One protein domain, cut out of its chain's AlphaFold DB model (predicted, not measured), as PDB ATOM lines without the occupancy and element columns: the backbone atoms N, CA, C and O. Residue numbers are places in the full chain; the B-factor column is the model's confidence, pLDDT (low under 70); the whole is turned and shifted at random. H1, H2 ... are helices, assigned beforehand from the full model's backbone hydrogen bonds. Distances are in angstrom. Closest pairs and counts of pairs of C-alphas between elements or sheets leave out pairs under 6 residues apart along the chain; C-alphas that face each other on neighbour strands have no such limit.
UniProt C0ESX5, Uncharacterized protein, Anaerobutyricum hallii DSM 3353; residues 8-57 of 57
ATOM      1  N   GLY A   8     217.551 178.352 205.097       87.38
ATOM      2  CA  GLY A   8     216.705 178.206 206.281       87.38
ATOM      3  C   GLY A   8     216.368 179.551 206.923       87.38
ATOM      4  O   GLY A   8     215.202 179.818 207.187       87.38
ATOM      5  N   HIS A   9     217.367 180.415 207.092       90.56
ATOM      6  CA  HIS A   9     217.160 181.743 207.657       90.56
ATOM      7  C   HIS A   9     216.379 182.665 206.706       90.56
ATOM      8  O   HIS A   9     215.576 183.482 207.146       90.56
ATOM      9  N   ALA A  10     216.529 182.487 205.390       91.75
ATOM     10  CA  ALA A  10     215.691 183.173 204.408       91.75
ATOM     11  C   ALA A  10     214.206 182.783 204.534       91.75
ATOM     12  O   ALA A  10     213.346 183.658 204.456       91.75
ATOM     13  N   ALA A  11     213.896 181.501 204.766       94.38
ATOM     14  CA  ALA A  11     212.520 181.049 204.995       94.38
ATOM     15  C   ALA A  11     211.922 181.669 206.269       94.38
ATOM     16  O   ALA A  11     210.768 182.090 206.257       94.38
ATOM     17  N   GLU A  12     212.719 181.769 207.339       95.50
ATOM     18  CA  GLU A  12     212.318 182.407 208.599       95.50
ATOM     19  C   GLU A  12     212.008 183.894 208.414       95.50
ATOM     20  O   GLU A  12     210.952 184.350 208.839       95.50
ATOM     21  N   ILE A  13     212.889 184.639 207.736       95.06
ATOM     22  CA  ILE A  13     212.704 186.076 207.469       95.06
ATOM     23  C   ILE A  13     211.450 186.334 206.628       95.06
ATOM     24  O   ILE A  13     210.764 187.333 206.826       95.06
ATOM     25  N   LEU A  14     211.166 185.454 205.666       94.25
ATOM     26  CA  LEU A  14     209.990 185.560 204.804       94.25
ATOM     27  C   LEU A  14     208.706 185.045 205.470       94.25
ATOM     28  O   LEU A  14     207.647 185.154 204.861       94.25
ATOM     29  N   GLU A  15     208.797 184.486 206.681       97.06
ATOM     30  CA  GLU A  15     207.686 183.871 207.417       97.06
ATOM     31  C   GLU A  15     206.944 182.793 206.600       97.06
ATOM     32  O   GLU A  15     205.727 182.629 206.696       97.06
ATOM     33  N   ILE A  16     207.691 182.027 205.798       97.38
ATOM     34  CA  ILE A  16     207.155 180.931 204.982       97.38
ATOM     35  C   ILE A  16     207.742 179.588 205.396       97.38
ATOM     36  O   ILE A  16     208.838 179.484 205.953       97.38
ATOM     37  N   ARG A  17     207.033 178.505 205.072       96.75
ATOM     38  CA  ARG A  17     207.583 177.162 205.259       96.75
ATOM     39  C   ARG A  17     208.738 176.938 204.289       96.75
ATOM     40  O   ARG A  17     208.723 177.411 203.156       96.75
ATOM     41  N   LYS A  18     209.712 176.116 204.691       93.19
ATOM     42  CA  LYS A  18     210.828 175.721 203.811       93.19
ATOM     43  C   LYS A  18     210.355 175.135 202.479       93.19
ATOM     44  O   LYS A  18     210.955 175.424 201.456       93.19
ATOM     45  N   SER A  19     209.266 174.361 202.481       95.00
ATOM     46  CA  SER A  19     208.661 173.840 201.247       95.00
ATOM     47  C   SER A  19     208.210 174.961 200.309       95.00
ATOM     48  O   SER A  19     208.459 174.894 199.114       95.00
ATOM     49  N   GLU A  20     207.622 176.029 200.851       97.00
ATOM     50  CA  GLU A  20     207.180 177.187 200.068       97.00
ATOM     51  C   GLU A  20     208.373 177.985 199.524       97.00
ATOM     52  O   GLU A  20     208.298 178.511 198.415       97.00
ATOM     53  N   LEU A  21     209.493 178.031 200.256       94.81
ATOM     54  CA  LEU A  21     210.743 178.605 199.750       94.81
ATOM     55  C   LEU A  21     211.320 177.781 198.585       94.81
ATOM     56  O   LEU A  21     211.756 178.366 197.596       94.81
ATOM     57  N   ILE A  22     211.294 176.446 198.680       94.31
ATOM     58  CA  ILE A  22     211.739 175.542 197.605       94.31
ATOM     59  C   ILE A  22     210.890 175.760 196.348       94.31
ATOM     60  O   ILE A  22     211.443 176.022 195.282       94.31
ATOM     61  N   ASP A  23     209.560 175.749 196.481       95.69
ATOM     62  CA  ASP A  23     208.638 175.993 195.361       95.69
ATOM     63  C   ASP A  23     208.870 177.367 194.713       95.69
ATOM     64  O   ASP A  23     208.713 177.557 193.506       95.69
ATOM     65  N   LEU A  24     209.216 178.365 195.527       95.06
ATOM     66  CA  LEU A  24     209.490 179.724 195.084       95.06
ATOM     67  C   LEU A  24     210.804 179.828 194.299       95.06
ATOM     68  O   LEU A  24     210.873 180.605 193.342       95.06
ATOM     69  N   TYR A  25     211.832 179.080 194.696       93.12
ATOM     70  CA  TYR A  25     213.082 178.983 193.947       93.12
ATOM     71  C   TYR A  25     212.897 178.231 192.633       93.12
ATOM     72  O   TYR A  25     213.305 178.754 191.597       93.12
ATOM     73  N   ASP A  26     212.190 177.099 192.653       93.44
ATOM     74  CA  ASP A  26     211.873 176.309 191.459       93.44
ATOM     75  C   ASP A  26     211.168 177.159 190.389       93.44
ATOM     76  O   ASP A  26     211.643 177.292 189.261       93.44
ATOM     77  N   LYS A  27     210.118 177.893 190.782       96.12
ATOM     78  CA  LYS A  27     209.386 178.808 189.886       96.12
ATOM     79  C   LYS A  27     210.247 179.924 189.287       96.12
ATOM     80  O   LYS A  27     209.869 180.491 188.264       96.12
ATOM     81  N   ARG A  28     211.359 180.289 189.931       92.81
ATOM     82  CA  ARG A  28     212.300 181.314 189.449       92.81
ATOM     83  C   ARG A  28     213.513 180.728 188.725       92.81
ATOM     84  O   ARG A  28     214.323 181.501 188.222       92.81
ATOM     85  N   GLY A  29     213.635 179.401 188.655       91.19
ATOM     86  CA  GLY A  29     214.811 178.727 188.110       91.19
ATOM     87  C   GLY A  29     216.055 178.893 188.984       91.19
ATOM     88  O   GLY A  29     217.173 178.842 188.475       91.19
ATOM     89  N   TYR A  30     215.878 179.140 190.284       89.25
ATOM     90  CA  TYR A  30     216.977 179.206 191.241       89.25
ATOM     91  C   TYR A  30     217.194 177.841 191.877       89.25
ATOM     92  O   TYR A  30     216.242 177.168 192.268       89.25
ATOM     93  N   SER A  31     218.458 177.441 192.002       86.06
ATOM     94  CA  SER A  31     218.792 176.231 192.743       86.06
ATOM     95  C   SER A  31     218.584 176.465 194.238       86.06
ATOM     96  O   SER A  31     218.961 177.509 194.768       86.06
ATOM     97  N   TYR A  32     217.983 175.489 194.919       86.31
ATOM     98  CA  TYR A  32     217.863 175.492 196.380       86.31
ATOM     99  C   TYR A  32     219.156 175.064 197.080       86.31
ATOM    100  O   TYR A  32     219.381 175.426 198.230       86.31
ATOM    101  N   PHE A  33     219.998 174.304 196.383       84.25
ATOM    102  CA  PHE A  33     221.345 173.976 196.825       84.25
ATOM    103  C   PHE A  33     222.340 174.746 195.962       84.25
ATOM    104  O   PHE A  33     222.244 174.728 194.735       84.25
ATOM    105  N   ASP A  34     223.298 175.409 196.594       81.50
ATOM    106  CA  ASP A  34     224.434 176.057 195.934       81.50
ATOM    107  C   ASP A  34     225.592 175.080 195.650       81.50
ATOM    108  O   ASP A  34     226.641 175.492 195.162       81.50
ATOM    109  N   MET A  35     225.377 173.788 195.915       84.94
ATOM    110  CA  MET A  35     226.348 172.715 195.723       84.94
ATOM    111  C   MET A  35     226.392 172.234 194.275       84.94
ATOM    112  O   MET A  35     225.362 172.094 193.609       84.94
ATOM    113  N   THR A  36     227.594 171.908 193.806       88.38
ATOM    114  CA  THR A  36     227.780 171.179 192.551       88.38
ATOM    115  C   THR A  36     227.567 169.672 192.747       88.38
ATOM    116  O   THR A  36     227.474 169.177 193.871       88.38
ATOM    117  N   MET A  37     227.481 168.918 191.644       88.56
ATOM    118  CA  MET A  37     227.397 167.451 191.711       88.56
ATOM    119  C   MET A  37     228.665 166.833 192.315       88.56
ATOM    120  O   MET A  37     228.560 165.838 193.023       88.56
ATOM    121  N   ASP A  38     229.830 167.445 192.078       92.00
ATOM    122  CA  ASP A  38     231.103 166.992 192.644       92.00
ATOM    123  C   ASP A  38     231.127 167.213 194.168       92.00
ATOM    124  O   ASP A  38     231.462 166.296 194.917       92.00
ATOM    125  N   ASP A  39     230.667 168.382 194.640       90.88
ATOM    126  CA  ASP A  39     230.547 168.670 196.081       90.88
ATOM    127  C   ASP A  39     229.607 167.670 196.778       90.88
ATOM    128  O   ASP A  39     229.875 167.201 197.888       90.88
ATOM    129  N   LEU A  40     228.503 167.310 196.110       90.44
ATOM    130  CA  LEU A  40     227.552 166.322 196.614       90.44
ATOM    131  C   LEU A  40     228.176 164.918 196.705       90.44
ATOM    132  O   LEU A  40     227.946 164.208 197.688       90.44
ATOM    133  N   ASP A  41     228.950 164.505 195.701       94.31
ATOM    134  CA  ASP A  41     229.635 163.208 195.704       94.31
ATOM    135  C   ASP A  41     230.676 163.113 196.834       94.31
ATOM    136  O   ASP A  41     230.780 162.071 197.500       94.31
ATOM    137  N   ASP A  42     231.393 164.202 197.115       95.25
ATOM    138  CA  ASP A  42     232.349 164.287 198.224       95.25
ATOM    139  C   ASP A  42     231.662 164.192 199.599       95.25
ATOM    140  O   ASP A  42     232.113 163.439 200.482       95.25
ATOM    141  N   GLU A  43     230.528 164.874 199.790       93.31
ATOM    142  CA  GLU A  43     229.712 164.733 201.006       93.31
ATOM    143  C   GLU A  43     229.183 163.302 201.175       93.31
ATOM    144  O   GLU A  43     229.266 162.723 202.269       93.31
ATOM    145  N   LEU A  44     228.686 162.684 200.099       95.38
ATOM    146  CA  LEU A  44     228.190 161.307 200.127       95.38
ATOM    147  C   LEU A  44     229.293 160.309 200.479       95.38
ATOM    148  O   LEU A  44     229.056 159.364 201.242       95.38
ATOM    149  N   ASN A  45     230.506 160.502 199.962       96.00
ATOM    150  CA  ASN A  45     231.652 159.676 200.327       96.00
ATOM    151  C   ASN A  45     232.016 159.841 201.806       96.00
ATOM    152  O   ASN A  45     232.208 158.837 202.499       96.00
ATOM    153  N   THR A  46     232.009 161.071 202.321       95.38
ATOM    154  CA  THR A  46     232.222 161.338 203.752       95.38
ATOM    155  C   THR A  46     231.190 160.609 204.615       95.38
ATOM    156  O   THR A  46     231.549 159.917 205.573       95.38
ATOM    157  N   PHE A  47     229.907 160.678 204.246       95.12
ATOM    158  CA  PHE A  47     228.835 159.966 204.941       95.12
ATOM    159  C   PHE A  47     229.033 158.441 204.926       95.12
ATOM    160  O   PHE A  47     228.885 157.784 205.960       95.12
ATOM    161  N   ARG A  48     229.406 157.862 203.776       95.88
ATOM    162  CA  ARG A  48     229.680 156.418 203.644       95.88
ATOM    163  C   ARG A  48     230.811 155.968 204.566       95.88
ATOM    164  O   ARG A  48     230.686 154.923 205.203       95.88
ATOM    165  N   GLU A  49     231.888 156.742 204.669       95.94
ATOM    166  CA  GLU A  49     233.004 156.427 205.565       95.94
ATOM    167  C   GLU A  49     232.607 156.510 207.043       95.94
ATOM    168  O   GLU A  49     232.983 155.642 207.835       95.94
ATOM    169  N   LEU A  50     231.792 157.498 207.421       95.38
ATOM    170  CA  LEU A  50     231.234 157.584 208.774       95.38
ATOM    171  C   LEU A  50     230.344 156.377 209.096       95.38
ATOM    172  O   LEU A  50     230.500 155.773 210.157       95.38
ATOM    173  N   LYS A  51     229.475 155.962 208.165       94.19
ATOM    174  CA  LYS A  51     228.623 154.774 208.330       94.19
ATOM    175  C   LYS A  51     229.414 153.478 208.472       94.19
ATOM    176  O   LYS A  51     229.080 152.644 209.313       94.19
ATOM    177  N   LYS A  52     230.485 153.305 207.692       92.50
ATOM    178  CA  LYS A  52     231.388 152.153 207.841       92.50
ATOM    179  C   LYS A  52     232.019 152.129 209.230       92.50
ATOM    180  O   LYS A  52     232.024 151.081 209.862       92.50
ATOM    181  N   LYS A  53     232.501 153.276 209.721       84.88
ATOM    182  CA  LYS A  53     233.082 153.398 211.068       84.88
ATOM    183  C   LYS A  53     232.074 153.075 212.169       84.88
ATOM    184  O   LYS A  53     232.434 152.343 213.074       84.88
ATOM    185  N   GLU A  54     230.831 153.545 212.065       83.44
ATOM    186  CA  GLU A  54     229.748 153.229 213.016       83.44
ATOM    187  C   GLU A  54     229.469 151.721 213.104       83.44
ATOM    188  O   GLU A  54     229.257 151.195 214.186       83.44
ATOM    189  N   THR A  55     229.510 151.014 211.972       73.50
ATOM    190  CA  THR A  55     229.197 149.572 211.906       73.50
ATOM    191  C   THR A  55     230.353 148.684 212.394       73.50
ATOM    192  O   THR A  55     230.172 147.491 212.612       73.50
ATOM    193  N   MET A  56     231.556 149.249 212.535       65.75
ATOM    194  CA  MET A  56     232.743 148.561 213.060       65.75
ATOM    195  C   MET A  56     232.926 148.741 214.578       65.75
ATOM    196  O   MET A  56     233.928 148.259 215.111       65.75
ATOM    197  N   VAL A  57     232.006 149.444 215.253       54.78
ATOM    198  CA  VAL A  57     231.993 149.676 216.712       54.78
ATOM    199  C   VAL A  57     231.027 148.718 217.400       54.78
ATOM    200  O   VAL A  57     229.936 148.474 216.840       54.78
TER     201      VAL A  57
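This is residues 8 to 57 of the 57 residues of an uncharacterized protein of Anaerobutyricum hallii DSM 3353 (UniProt C0ESX5). Two short helices, H1 and H2, make a corner at one end of an open, drawn-out shape, and a long third helix, H3, sticks out alone as an arm at the other end, joined to H2 by a link of 8 residues. The middle holds no core, and H3 touches neither of the other helices. The printed part has 50 residues with three named helices, in the order H1, H2, H3, and no named strand: the class is all helix. It is extended, with a radius of gyration of the C-alphas of 15.9 A, and its C-alphas span 44 by 22 by 13 A.

H1, residues 8 to 13, and H2, residues 18 to 28, touch only at the corner by their tight link, and only just, with 3 pairs of C-alphas within 8 A. Their closest C-alphas are those of Ala 11 and Lys 18, 5.7 A apart. Their lines stand about perpendicular, at 90 degrees. H3, residues 37 to 55, is apart from H1 and from H2. In H1, H2 and H3, every O i to N i+4 pair is within hydrogen-bond range.

H1 begins at C-alpha 8, at (216.705, 178.206, 206.281), and measures 8.9 A from first to last C-alpha. H2 measures 15.5 A and ends at C-alpha 28, at (212.300, 181.314, 189.449). H3, the longest helix with 19 residues, measures 27.0 A and ends at C-alpha 55, at (229.197, 149.572, 211.906).

The outline is elongated, and the two C-alphas farthest apart, those of Arg 28 and Val 57, are 46.2 A apart. Residues 34 to 57, of which 37 to 55 belong to H3, stand free. The printed part has no cut; the link from H1 to H2 is tight, and that from H2 to H3 is short. The mean pLDDT of the printed part is 90.7, and residues 56 to 57, the last of which ends the chain, are under 70.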